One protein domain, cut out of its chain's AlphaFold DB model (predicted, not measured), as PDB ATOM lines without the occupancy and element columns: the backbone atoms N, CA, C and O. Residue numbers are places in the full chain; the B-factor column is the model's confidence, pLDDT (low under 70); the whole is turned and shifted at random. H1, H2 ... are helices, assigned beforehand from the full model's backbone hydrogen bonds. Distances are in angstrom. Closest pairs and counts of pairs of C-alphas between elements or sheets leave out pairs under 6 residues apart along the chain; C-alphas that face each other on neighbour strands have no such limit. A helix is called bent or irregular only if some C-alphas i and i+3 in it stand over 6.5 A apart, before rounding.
ATOM      1  N   PHE A  67      49.121 -56.802  67.224       81.44
ATOM      2  CA  PHE A  67      47.765 -57.339  67.177       81.44
ATOM      3  C   PHE A  67      46.738 -56.347  67.750       81.44
ATOM      4  O   PHE A  67      45.695 -56.099  67.133       81.44
ATOM      5  N   ALA A  68      47.049 -55.716  68.887       83.31
ATOM      6  CA  ALA A  68      46.202 -54.685  69.481       83.31
ATOM      7  C   ALA A  68      46.016 -53.490  68.528       83.31
ATOM      8  O   ALA A  68      44.889 -53.068  68.275       83.31
ATOM      9  N   GLN A  69      47.090 -53.014  67.898       89.81
ATOM     10  CA  GLN A  69      47.013 -51.907  66.945       89.81
ATOM     11  C   GLN A  69      46.178 -52.258  65.700       89.81
ATOM     12  O   GLN A  69      45.342 -51.473  65.246       89.81
ATOM     13  N   ARG A  70      46.366 -53.460  65.138       86.44
ATOM     14  CA  ARG A  70      45.604 -53.924  63.965       86.44
ATOM     15  C   ARG A  70      44.117 -54.089  64.270       86.44
ATOM     16  O   ARG A  70      43.286 -53.694  63.452       86.44
ATOM     17  N   SER A  71      43.776 -54.628  65.437       87.00
ATOM     18  CA  SER A  71      42.378 -54.792  65.850       87.00
ATOM     19  C   SER A  71      41.688 -53.445  66.084       87.00
ATOM     20  O   SER A  71      40.568 -53.250  65.613       87.00
ATOM     21  N   GLN A  72      42.369 -52.471  66.691       91.19
ATOM     22  CA  GLN A  72      41.845 -51.107  66.829       91.19
ATOM     23  C   GLN A  72      41.598 -50.439  65.470       91.19
ATOM     24  O   GLN A  72      40.538 -49.850  65.253       91.19
ATOM     25  N   ASN A  73      42.523 -50.590  64.517       92.38
ATOM     26  CA  ASN A  73      42.349 -50.074  63.156       92.38
ATOM     27  C   ASN A  73      41.160 -50.721  62.427       92.38
ATOM     28  O   ASN A  73      40.430 -50.039  61.698       92.38
ATOM     29  N   LEU A  74      40.935 -52.020  62.638       92.12
ATOM     30  CA  LEU A  74      39.778 -52.729  62.096       92.12
ATOM     31  C   LEU A  74      38.471 -52.187  62.690       92.12
ATOM     32  O   LEU A  74      37.552 -51.855  61.943       92.12
ATOM     33  N   VAL A  75      38.403 -52.029  64.014       94.31
ATOM     34  CA  VAL A  75      37.229 -51.479  64.714       94.31
ATOM     35  C   VAL A  75      36.923 -50.059  64.235       94.31
ATOM     36  O   VAL A  75      35.778 -49.755  63.900       94.31
ATOM     37  N   ALA A  76      37.943 -49.208  64.104       92.56
ATOM     38  CA  ALA A  76      37.781 -47.860  63.566       92.56
ATOM     39  C   ALA A  76      37.261 -47.871  62.115       92.56
ATOM     40  O   ALA A  76      36.422 -47.050  61.738       92.56
ATOM     41  N   SER A  77      37.720 -48.818  61.297       93.31
ATOM     42  CA  SER A  77      37.272 -48.964  59.906       93.31
ATOM     43  C   SER A  77      35.823 -49.452  59.815       93.31
ATOM     44  O   SER A  77      35.040 -48.917  59.029       93.31
ATOM     45  N   LEU A  78      35.430 -50.406  60.663       93.75
ATOM     46  CA  LEU A  78      34.044 -50.869  60.773       93.75
ATOM     47  C   LEU A  78      33.112 -49.745  61.227       93.75
ATOM     48  O   LEU A  78      32.035 -49.571  60.656       93.75
ATOM     49  N   GLN A  79      33.544 -48.933  62.191       95.69
ATOM     50  CA  GLN A  79      32.780 -47.774  62.642       95.69
ATOM     51  C   GLN A  79      32.525 -46.789  61.490       95.69
ATOM     52  O   GLN A  79      31.383 -46.384  61.261       95.69
ATOM     53  N   ARG A  80      33.556 -46.477  60.692       94.12
ATOM     54  CA  ARG A  80      33.408 -45.631  59.495       94.12
ATOM     55  C   ARG A  80      32.418 -46.215  58.489       94.12
ATOM     56  O   ARG A  80      31.617 -45.468  57.932       94.12
ATOM     57  N   LEU A  81      32.430 -47.533  58.273       95.06
ATOM     58  CA  LEU A  81      31.489 -48.197  57.364       95.06
ATOM     59  C   LEU A  81      30.037 -48.075  57.856       95.06
ATOM     60  O   LEU A  81      29.132 -47.783  57.070       95.06
ATOM     61  N   VAL A  82      29.809 -48.254  59.159       95.44
ATOM     62  CA  VAL A  82      28.487 -48.078  59.778       95.44
ATOM     63  C   VAL A  82      27.992 -46.643  59.606       95.44
ATOM     64  O   VAL A  82      26.828 -46.423  59.257       95.44
ATOM     65  N   ASP A  83      28.865 -45.661  59.803       95.12
ATOM     66  CA  ASP A  83      28.497 -44.256  59.658       95.12
ATOM     67  C   ASP A  83      28.251 -43.872  58.194       95.12
ATOM     68  O   ASP A  83      27.270 -43.182  57.900       95.12
ATOM     69  N   LEU A  84      29.028 -44.412  57.252       94.06
ATOM     70  CA  LEU A  84      28.770 -44.272  55.817       94.06
ATOM     71  C   LEU A  84      27.397 -44.846  55.437       94.06
ATOM     72  O   LEU A  84      26.620 -44.199  54.734       94.06
ATOM     73  N   ARG A  85      27.035 -46.025  55.961       94.19
ATOM     74  CA  ARG A  85      25.712 -46.629  55.735       94.19
ATOM     75  C   ARG A  85      24.585 -45.718  56.226       94.19
ATOM     76  O   ARG A  85      23.574 -45.561  55.538       94.19
ATOM     77  N   LYS A  86      24.747 -45.088  57.395       94.94
ATOM     78  CA  LYS A  86      23.777 -44.103  57.906       94.94
ATOM     79  C   LYS A  86      23.677 -42.890  56.977       94.94
ATOM     80  O   LYS A  86      22.566 -42.432  56.712       94.94
ATOM     81  N   GLN A  87      24.801 -42.391  56.460       93.44
ATOM     82  CA  GLN A  87      24.806 -41.274  55.510       93.44
ATOM     83  C   GLN A  87      24.083 -41.624  54.206       93.44
ATOM     84  O   GLN A  87      23.243 -40.846  53.756       93.44
ATOM     85  N   ILE A  88      24.338 -42.806  53.637       94.38
ATOM     86  CA  ILE A  88      23.654 -43.287  52.427       94.38
ATOM     87  C   ILE A  88      22.146 -43.361  52.665       94.38
ATOM     88  O   ILE A  88      21.374 -42.846  51.858       94.38
ATOM     89  N   LYS A  89      21.713 -43.920  53.802       93.62
ATOM     90  CA  LYS A  89      20.287 -44.002  54.149       93.62
ATOM     91  C   LYS A  89      19.628 -42.620  54.215       93.62
ATOM     92  O   LYS A  89      18.529 -42.450  53.695       93.62
ATOM     93  N   ARG A  90      20.297 -41.628  54.814       92.62
ATOM     94  CA  ARG A  90      19.793 -40.243  54.873       92.62
ATOM     95  C   ARG A  90      19.696 -39.618  53.484       92.62
ATOM     96  O   ARG A  90      18.666 -39.045  53.153       92.62
ATOM     97  N   ARG A  91      20.728 -39.774  52.646       91.81
ATOM     98  CA  ARG A  91      20.717 -39.262  51.264       91.81
ATOM     99  C   ARG A  91      19.599 -39.893  50.439       91.81
ATOM    100  O   ARG A  91      18.901 -39.176  49.732       91.81
ATOM    101  N   TYR A  92      19.387 -41.199  50.582       92.56
ATOM    102  CA  TYR A  92      18.286 -41.897  49.924       92.56
ATOM    103  C   TYR A  92      16.919 -41.336  50.335       92.56
ATOM    104  O   TYR A  92      16.088 -41.082  49.471       92.56
ATOM    105  N   GLN A  93      16.698 -41.071  51.626       88.44
ATOM    106  CA  GLN A  93      15.455 -40.451  52.104       88.44
ATOM    107  C   GLN A  93      15.240 -39.042  51.538       88.44
ATOM    108  O   GLN A  93      14.119 -38.677  51.193       88.44
ATOM    109  N   THR A  94      16.303 -38.249  51.406       90.25
ATOM    110  CA  THR A  94      16.215 -36.928  50.771       90.25
ATOM    111  C   THR A  94      15.834 -37.042  49.295       90.25
ATOM    112  O   THR A  94      14.978 -36.293  48.828       90.25
ATOM    113  N   VAL A  95      16.437 -37.990  48.568       89.94
ATOM    114  CA  VAL A  95      16.127 -38.237  47.152       89.94
ATOM    115  C   VAL A  95      14.702 -38.762  46.980       89.94
ATOM    116  O   VAL A  95      13.986 -38.297  46.103       89.94
ATOM    117  N   SER A  96      14.236 -39.676  47.830       87.31
ATOM    118  CA  SER A  96      12.858 -40.168  47.736       87.31
ATOM    119  C   SER A  96      11.835 -39.073  48.057       87.31
ATOM    120  O   SER A  96      10.791 -38.984  47.412       87.31
ATOM    121  N   ALA A  97      12.148 -38.171  48.994       87.06
ATOM    122  CA  ALA A  97      11.310 -37.012  49.280       87.06
ATOM    123  C   ALA A  97      11.259 -36.018  48.106       87.06
ATOM    124  O   ALA A  97      10.187 -35.487  47.808       87.06
ATOM    125  N   SER A  98      12.382 -35.761  47.423       85.50
ATOM    126  CA  SER A  98      12.379 -34.908  46.227       85.50
ATOM    127  C   SER A  98      11.641 -35.570  45.063       85.50
ATOM    128  O   SER A  98      10.847 -34.904  44.404       85.50
ATOM    129  N   GLN A  99      11.799 -36.882  44.869       79.75
ATOM    130  CA  GLN A  99      11.042 -37.656  43.882       79.75
ATOM    131  C   GLN A  99       9.536 -37.581  44.129       79.75
ATOM    132  O   GLN A  99       8.781 -37.352  43.189       79.75
ATOM    133  N   LYS A 100       9.092 -37.689  45.387       85.12
ATOM    134  CA  LYS A 100       7.675 -37.524  45.733       85.12
ATOM    135  C   LYS A 100       7.151 -36.141  45.340       85.12
ATOM    136  O   LYS A 100       6.090 -36.048  44.743       85.12
ATOM    137  N   LYS A 101       7.921 -35.076  45.589       84.69
ATOM    138  CA  LYS A 101       7.547 -33.713  45.167       84.69
ATOM    139  C   LYS A 101       7.457 -33.573  43.648       84.69
ATOM    140  O   LYS A 101       6.584 -32.860  43.165       84.69
ATOM    141  N   VAL A 102       8.343 -34.234  42.903       82.94
ATOM    142  CA  VAL A 102       8.293 -34.255  41.432       82.94
ATOM    143  C   VAL A 102       7.052 -35.001  40.948       82.94
ATOM    144  O   VAL A 102       6.356 -34.490  40.078       82.94
ATOM    145  N   ALA A 103       6.735 -36.156  41.537       78.69
ATOM    146  CA  ALA A 103       5.517 -36.898  41.222       78.69
ATOM    147  C   ALA A 103       4.256 -36.073  41.538       78.69
ATOM    148  O   ALA A 103       3.391 -35.932  40.680       78.69
ATOM    149  N   ASP A 104       4.183 -35.454  42.720       82.19
ATOM    150  CA  ASP A 104       3.062 -34.594  43.123       82.19
ATOM    151  C   ASP A 104       2.909 -33.383  42.188       82.19
ATOM    152  O   ASP A 104       1.796 -33.027  41.796       82.19
ATOM    153  N   ALA A 105       4.021 -32.758  41.784       78.69
ATOM    154  CA  ALA A 105       4.002 -31.694  40.789       78.69
ATOM    155  C   ALA A 105       3.481 -32.220  39.448       78.69
ATOM    156  O   ALA A 105       2.561 -31.633  38.890       78.69
ATOM    157  N   LEU A 106       4.007 -33.338  38.948       76.69
ATOM    158  CA  LEU A 106       3.596 -33.931  37.675       76.69
ATOM    159  C   LEU A 106       2.101 -34.279  37.657       76.69
ATOM    160  O   LEU A 106       1.406 -33.945  36.699       76.69
ATOM    161  N   HIS A 107       1.578 -34.854  38.740       76.81
ATOM    162  CA  HIS A 107       0.143 -35.089  38.901       76.81
ATOM    163  C   HIS A 107      -0.668 -33.789  38.870       76.81
ATOM    164  O   HIS A 107      -1.750 -33.756  38.289       76.81
ATOM    165  N   ARG A 108      -0.136 -32.700  39.436       77.75
ATOM    166  CA  ARG A 108      -0.753 -31.369  39.372       77.75
ATOM    167  C   ARG A 108      -0.697 -30.748  37.972       77.75
ATOM    168  O   ARG A 108      -1.587 -29.971  37.647       77.75
ATOM    169  N   TRP A 109       0.301 -31.085  37.151       69.69
ATOM    170  CA  TRP A 109       0.431 -30.619  35.762       69.69
ATOM    171  C   TRP A 109      -0.405 -31.433  34.758       69.69
ATOM    172  O   TRP A 109      -0.848 -30.883  33.756       69.69
ATOM    173  N   CYS A 110      -0.685 -32.707  35.047       64.19
ATOM    174  CA  CYS A 110      -1.488 -33.612  34.213       64.19
ATOM    175  C   CYS A 110      -2.848 -33.043  33.723       64.19
ATOM    176  O   CYS A 110      -3.134 -33.139  32.529       64.19
ATOM    177  N   PRO A 111      -3.682 -32.378  34.553       58.38
ATOM    178  CA  PRO A 111      -4.957 -31.829  34.077       58.38
ATOM    179  C   PRO A 111      -4.808 -30.657  33.094       58.38
ATOM    180  O   PRO A 111      -5.743 -30.370  32.350       58.38
ATOM    181  N   PHE A 112      -3.651 -29.985  33.048       53.47
ATOM    182  CA  PHE A 112      -3.419 -28.874  32.117       53.47
ATOM    183  C   PHE A 112      -3.173 -29.348  30.682       53.47
ATOM    184  O   PHE A 112      -3.387 -28.581  29.747       53.47
ATOM    185  N   GLU A 113      -2.777 -30.609  30.489       51.97
ATOM    186  CA  GLU A 113      -2.632 -31.192  29.152       51.97
ATOM    187  C   GLU A 113      -3.978 -31.651  28.573       51.97
ATOM    188  O   GLU A 113      -4.185 -31.579  27.366       51.97
ATOM    189  N   GLN A 114      -4.934 -32.029  29.429       53.09
ATOM    190  CA  GLN A 114      -6.291 -32.413  29.015       53.09
ATOM    191  C   GLN A 114      -7.198 -31.218  28.678       53.09
ATOM    192  O   GLN A 114      -8.214 -31.396  28.012       53.09
ATOM    193  N   GLN A 115      -6.859 -30.010  29.140       50.78
ATOM    194  CA  GLN A 115      -7.653 -28.793  28.919       50.78
ATOM    195  C   GLN A 115      -7.096 -27.879  27.818       50.78
ATOM    196  O   GLN A 115      -7.725 -26.872  27.493       50.78
ATOM    197  N   ALA A 116      -5.939 -28.202  27.231       50.16
ATOM    198  CA  ALA A 116      -5.417 -27.469  26.085       50.16
ATOM    199  C   ALA A 116      -6.238 -27.829  24.826       50.16
ATOM    200  O   ALA A 116      -6.282 -29.003  24.452       50.16
ATOM    201  N   PRO A 117      -6.892 -26.860  24.154       49.25
ATOM    202  CA  PRO A 117      -7.543 -27.098  22.866       49.25
ATOM    203  C   PRO A 117      -6.538 -27.669  21.851       49.25
ATOM    204  O   PRO A 117      -5.345 -27.364  21.946       49.25
ATOM    205  N   PRO A 118      -6.978 -28.470  20.863       50.28
ATOM    206  CA  PRO A 118      -6.071 -29.175  19.970       50.28
ATOM    207  C   PRO A 118      -5.331 -28.190  19.051       50.28
ATOM    208  O   PRO A 118      -5.829 -27.811  17.994       50.28
ATOM    209  N   LEU A 119      -4.102 -27.812  19.414       47.22
ATOM    210  CA  LEU A 119      -3.098 -27.364  18.445       47.22
ATOM    211  C   LEU A 119      -2.592 -28.613  17.711       47.22
ATOM    212  O   LEU A 119      -1.561 -29.188  18.065       47.22
ATOM    213  N   ALA A 120      -3.370 -29.060  16.724       46.38
ATOM    214  CA  ALA A 120      -3.237 -30.342  16.030       46.38
ATOM    215  C   ALA A 120      -1.836 -30.653  15.455       46.38
ATOM    216  O   ALA A 120      -1.525 -31.823  15.255       46.38
ATOM    217  N   ASP A 121      -0.953 -29.663  15.296       49.00
ATOM    218  CA  ASP A 121       0.385 -29.869  14.720       49.00
ATOM    219  C   ASP A 121       1.519 -30.069  15.745       49.00
ATOM    220  O   ASP A 121       2.596 -30.538  15.387       49.00
ATOM    221  N   THR A 122       1.304 -29.790  17.037       52.38
ATOM    222  CA  THR A 122       2.342 -29.997  18.085       52.38
ATOM    223  C   THR A 122       2.076 -31.200  18.994       52.38
ATOM    224  O   THR A 122       2.957 -31.634  19.741       52.38
ATOM    225  N   VAL A 123       0.878 -31.785  18.900       52.91
ATOM    226  CA  VAL A 123       0.412 -32.891  19.750       52.91
ATOM    227  C   VAL A 123       1.114 -34.213  19.420       52.91
ATOM    228  O   VAL A 123       1.411 -34.979  20.335       52.91
ATOM    229  N   GLN A 124       1.485 -34.466  18.159       49.53
ATOM    230  CA  GLN A 124       2.226 -35.690  17.818       49.53
ATOM    231  C   GLN A 124       3.601 -35.734  18.495       49.53
ATOM    232  O   GLN A 124       3.988 -36.763  19.040       49.53
ATOM    233  N   VAL A 125       4.315 -34.608  18.549       51.25
ATOM    234  CA  VAL A 125       5.657 -34.565  19.149       51.25
ATOM    235  C   VAL A 125       5.589 -34.702  20.673       51.25
ATOM    236  O   VAL A 125       6.407 -35.405  21.261       51.25
ATOM    237  N   ARG A 126       4.587 -34.096  21.328       47.91
ATOM    238  CA  ARG A 126       4.413 -34.223  22.784       47.91
ATOM    239  C   ARG A 126       3.996 -35.624  23.211       47.91
ATOM    240  O   ARG A 126       4.603 -36.157  24.132       47.91
ATOM    241  N   ILE A 127       3.041 -36.248  22.521       53.41
ATOM    242  CA  ILE A 127       2.599 -37.610  22.852       53.41
ATOM    243  C   ILE A 127       3.746 -38.610  22.651       53.41
ATOM    244  O   ILE A 127       3.985 -39.432  23.527       53.41
ATOM    245  N   ILE A 128       4.515 -38.498  21.559       56.91
ATOM    246  CA  ILE A 128       5.623 -39.423  21.260       56.91
ATOM    247  C   ILE A 128       6.779 -39.298  22.266       56.91
ATOM    248  O   ILE A 128       7.439 -40.295  22.547       56.91
ATOM    249  N   VAL A 129       7.038 -38.108  22.821       56.19
ATOM    250  CA  VAL A 129       8.149 -37.894  23.770       56.19
ATOM    251  C   VAL A 129       7.718 -38.115  25.223       56.19
ATOM    252  O   VAL A 129       8.488 -38.668  26.009       56.19
ATOM    253  N   CYS A 130       6.494 -37.739  25.599       54.03
ATOM    254  CA  CYS A 130       6.019 -37.886  26.976       54.03
ATOM    255  C   CYS A 130       5.626 -39.327  27.327       54.03
ATOM    256  O   CYS A 130       5.932 -39.758  28.438       54.03
ATOM    257  N   GLU A 131       5.040 -40.099  26.403       54.38
ATOM    258  CA  GLU A 131       4.690 -41.514  26.626       54.38
ATOM    259  C   GLU A 131       5.881 -42.383  27.074       54.38
ATOM    260  O   GLU A 131       5.793 -43.013  28.130       54.38
ATOM    261  N   PRO A 132       7.026 -42.427  26.363       59.59
ATOM    262  CA  PRO A 132       8.132 -43.299  26.744       59.59
ATOM    263  C   PRO A 132       8.844 -42.820  28.009       59.59
ATOM    264  O   PRO A 132       9.300 -43.652  28.791       59.59
ATOM    265  N   VAL A 133       8.922 -41.506  28.250       59.56
ATOM    266  CA  VAL A 133       9.560 -40.953  29.457       59.56
ATOM    267  C   VAL A 133       8.710 -41.248  30.689       59.56
ATOM    268  O   VAL A 133       9.239 -41.698  31.706       59.56
ATOM    269  N   PHE A 134       7.391 -41.082  30.585       58.75
ATOM    270  CA  PHE A 134       6.462 -41.401  31.662       58.75
ATOM    271  C   PHE A 134       6.392 -42.914  31.909       58.75
ATOM    272  O   PHE A 134       6.537 -43.367  33.043       58.75
ATOM    273  N   ARG A 135       6.291 -43.720  30.846       60.25
ATOM    274  CA  ARG A 135       6.253 -45.186  30.929       60.25
ATOM    275  C   ARG A 135       7.553 -45.776  31.479       60.25
ATOM    276  O   ARG A 135       7.495 -46.684  32.304       60.25
ATOM    277  N   SER A 136       8.711 -45.254  31.075       58.00
ATOM    278  CA  SER A 136      10.020 -45.670  31.598       58.00
ATOM    279  C   SER A 136      10.175 -45.307  33.079       58.00
ATOM    280  O   SER A 136      10.596 -46.139  33.881       58.00
ATOM    281  N   PHE A 137       9.739 -44.107  33.478       59.38
ATOM    282  CA  PHE A 137       9.756 -43.673  34.876       59.38
ATOM    283  C   PHE A 137       8.836 -44.526  35.767       59.38
ATOM    284  O   PHE A 137       9.238 -44.943  36.854       59.38
ATOM    285  N   CYS A 138       7.631 -44.851  35.292       56.41
ATOM    286  CA  CYS A 138       6.697 -45.721  36.005       56.41
ATOM    287  C   CYS A 138       7.219 -47.161  36.134       56.41
ATOM    288  O   CYS A 138       7.158 -47.730  37.222       56.41
ATOM    289  N   LEU A 139       7.769 -47.739  35.060       57.28
ATOM    290  CA  LEU A 139       8.274 -49.118  35.067       57.28
ATOM    291  C   LEU A 139       9.555 -49.289  35.892       57.28
ATOM    292  O   LEU A 139       9.734 -50.332  36.514       57.28
ATOM    293  N   ALA A 140      10.437 -48.286  35.921       59.44
ATOM    294  CA  ALA A 140      11.702 -48.375  36.649       59.44
ATOM    295  C   ALA A 140      11.548 -48.217  38.173       59.44
ATOM    296  O   ALA A 140      12.405 -48.692  38.916       59.44
ATOM    297  N   PHE A 141      10.485 -47.555  38.646       51.84
ATOM    298  CA  PHE A 141      10.366 -47.168  40.059       51.84
ATOM    299  C   PHE A 141       9.112 -47.676  40.782       51.84
ATOM    300  O   PHE A 141       9.133 -47.747  42.010       51.84
ATOM    301  N   PHE A 142       8.045 -48.063  40.075       51.06
ATOM    302  CA  PHE A 142       6.789 -48.515  40.681       51.06
ATOM    303  C   PHE A 142       6.387 -49.909  40.188       51.06
ATOM    304  O   PHE A 142       5.507 -50.044  39.349       51.06
ATOM    305  N   LEU A 143       6.968 -50.962  40.758       41.53
ATOM    306  CA  LEU A 143       6.301 -52.265  40.880       41.53
ATOM    307  C   LEU A 143       6.759 -52.868  42.224       41.53
ATOM    308  O   LEU A 143       7.964 -53.032  42.419       41.53
ATOM    309  N   PRO A 144       5.841 -53.137  43.172       48.06
ATOM    310  CA  PRO A 144       4.618 -53.878  42.885       48.06
ATOM    311  C   PRO A 144       3.296 -53.226  43.354       48.06
ATOM    312  O   PRO A 144       3.241 -52.512  44.351       48.06
ATOM    313  N   ALA A 145       2.225 -53.648  42.668       41.69
ATOM    314  CA  ALA A 145       0.806 -53.645  43.065       41.69
ATOM    315  C   ALA A 145      -0.010 -52.338  42.845       41.69
ATOM    316  O   ALA A 145       0.543 -51.271  42.600       41.69
ATOM    317  N   PRO A 146      -1.352 -52.425  42.754       46.47
ATOM    318  CA  PRO A 146      -2.092 -52.381  41.500       46.47
ATOM    319  C   PRO A 146      -2.921 -51.094  41.424       46.47
ATOM    320  O   PRO A 146      -4.086 -51.064  41.802       46.47
ATOM    321  N   THR A 147      -2.327 -50.010  40.938       45.03
ATOM    322  CA  THR A 147      -3.051 -48.747  40.676       45.03
ATOM    323  C   THR A 147      -3.043 -48.357  39.197       45.03
ATOM    324  O   THR A 147      -3.585 -47.323  38.813       45.03
TER     325      THR A 147
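Overview. This is residues 67 to 147 of the 168 residues of an uncharacterized protein of Dibothriocephalus latus (UniProt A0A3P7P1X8). One very long helix, H1, makes nearly the whole length of the model, and after its last residue, Gln 114, the backbone folds back through residues 115 to 122 into a much shorter helix, H2, which runs back along the last part of H1 across an open gap. After H2, residues 142 to 147 form a short tail. The printed part has 81 residues with two named helices, H1 then H2, and no named strand; the class is all helix. The whole is extended, with a radius of gyration of the C-alphas of 23.0 A and spans of 77 by 26 by 20 A.

Along the chain. H1 holds residues 67 to 114 and measures 70.7 A from C-alpha 67 at (47.765, -57.339, 67.177) to C-alpha 114 at (-6.291, -32.413, 29.015). H1 is irregular, but only just: C-alphas 108 and 111 are 6.8 A apart. H2 holds residues 123 to 141, 26.7 A from first to last C-alpha, and ends with C-alpha 141 at (10.366, -47.168, 40.059). H2 is neither bent nor irregular, but only just: C-alphas 129 and 132 are 6.2 A apart.

Arrangement. H1 and H2 are apart, with no C-alpha of the one within 8 A of the other. A short link of 8 residues joins them. Residues 67 to 112, which belong to H1, stand free. Residues 127 to 147, of which 127 to 141 belong to H2, stand free as well. Of the O i to N i+4 pairs, 40 of 44 in H1 and 13 of 15 in H2 are within hydrogen-bond range.

Size, cuts and confidence. The two C-alphas farthest apart, those of Phe 67 and Ala 120, are 77.1 A from each other. The printed part has no cut and no long link. Its mean pLDDT is 71.6, and residues 109 to 147 are under 70.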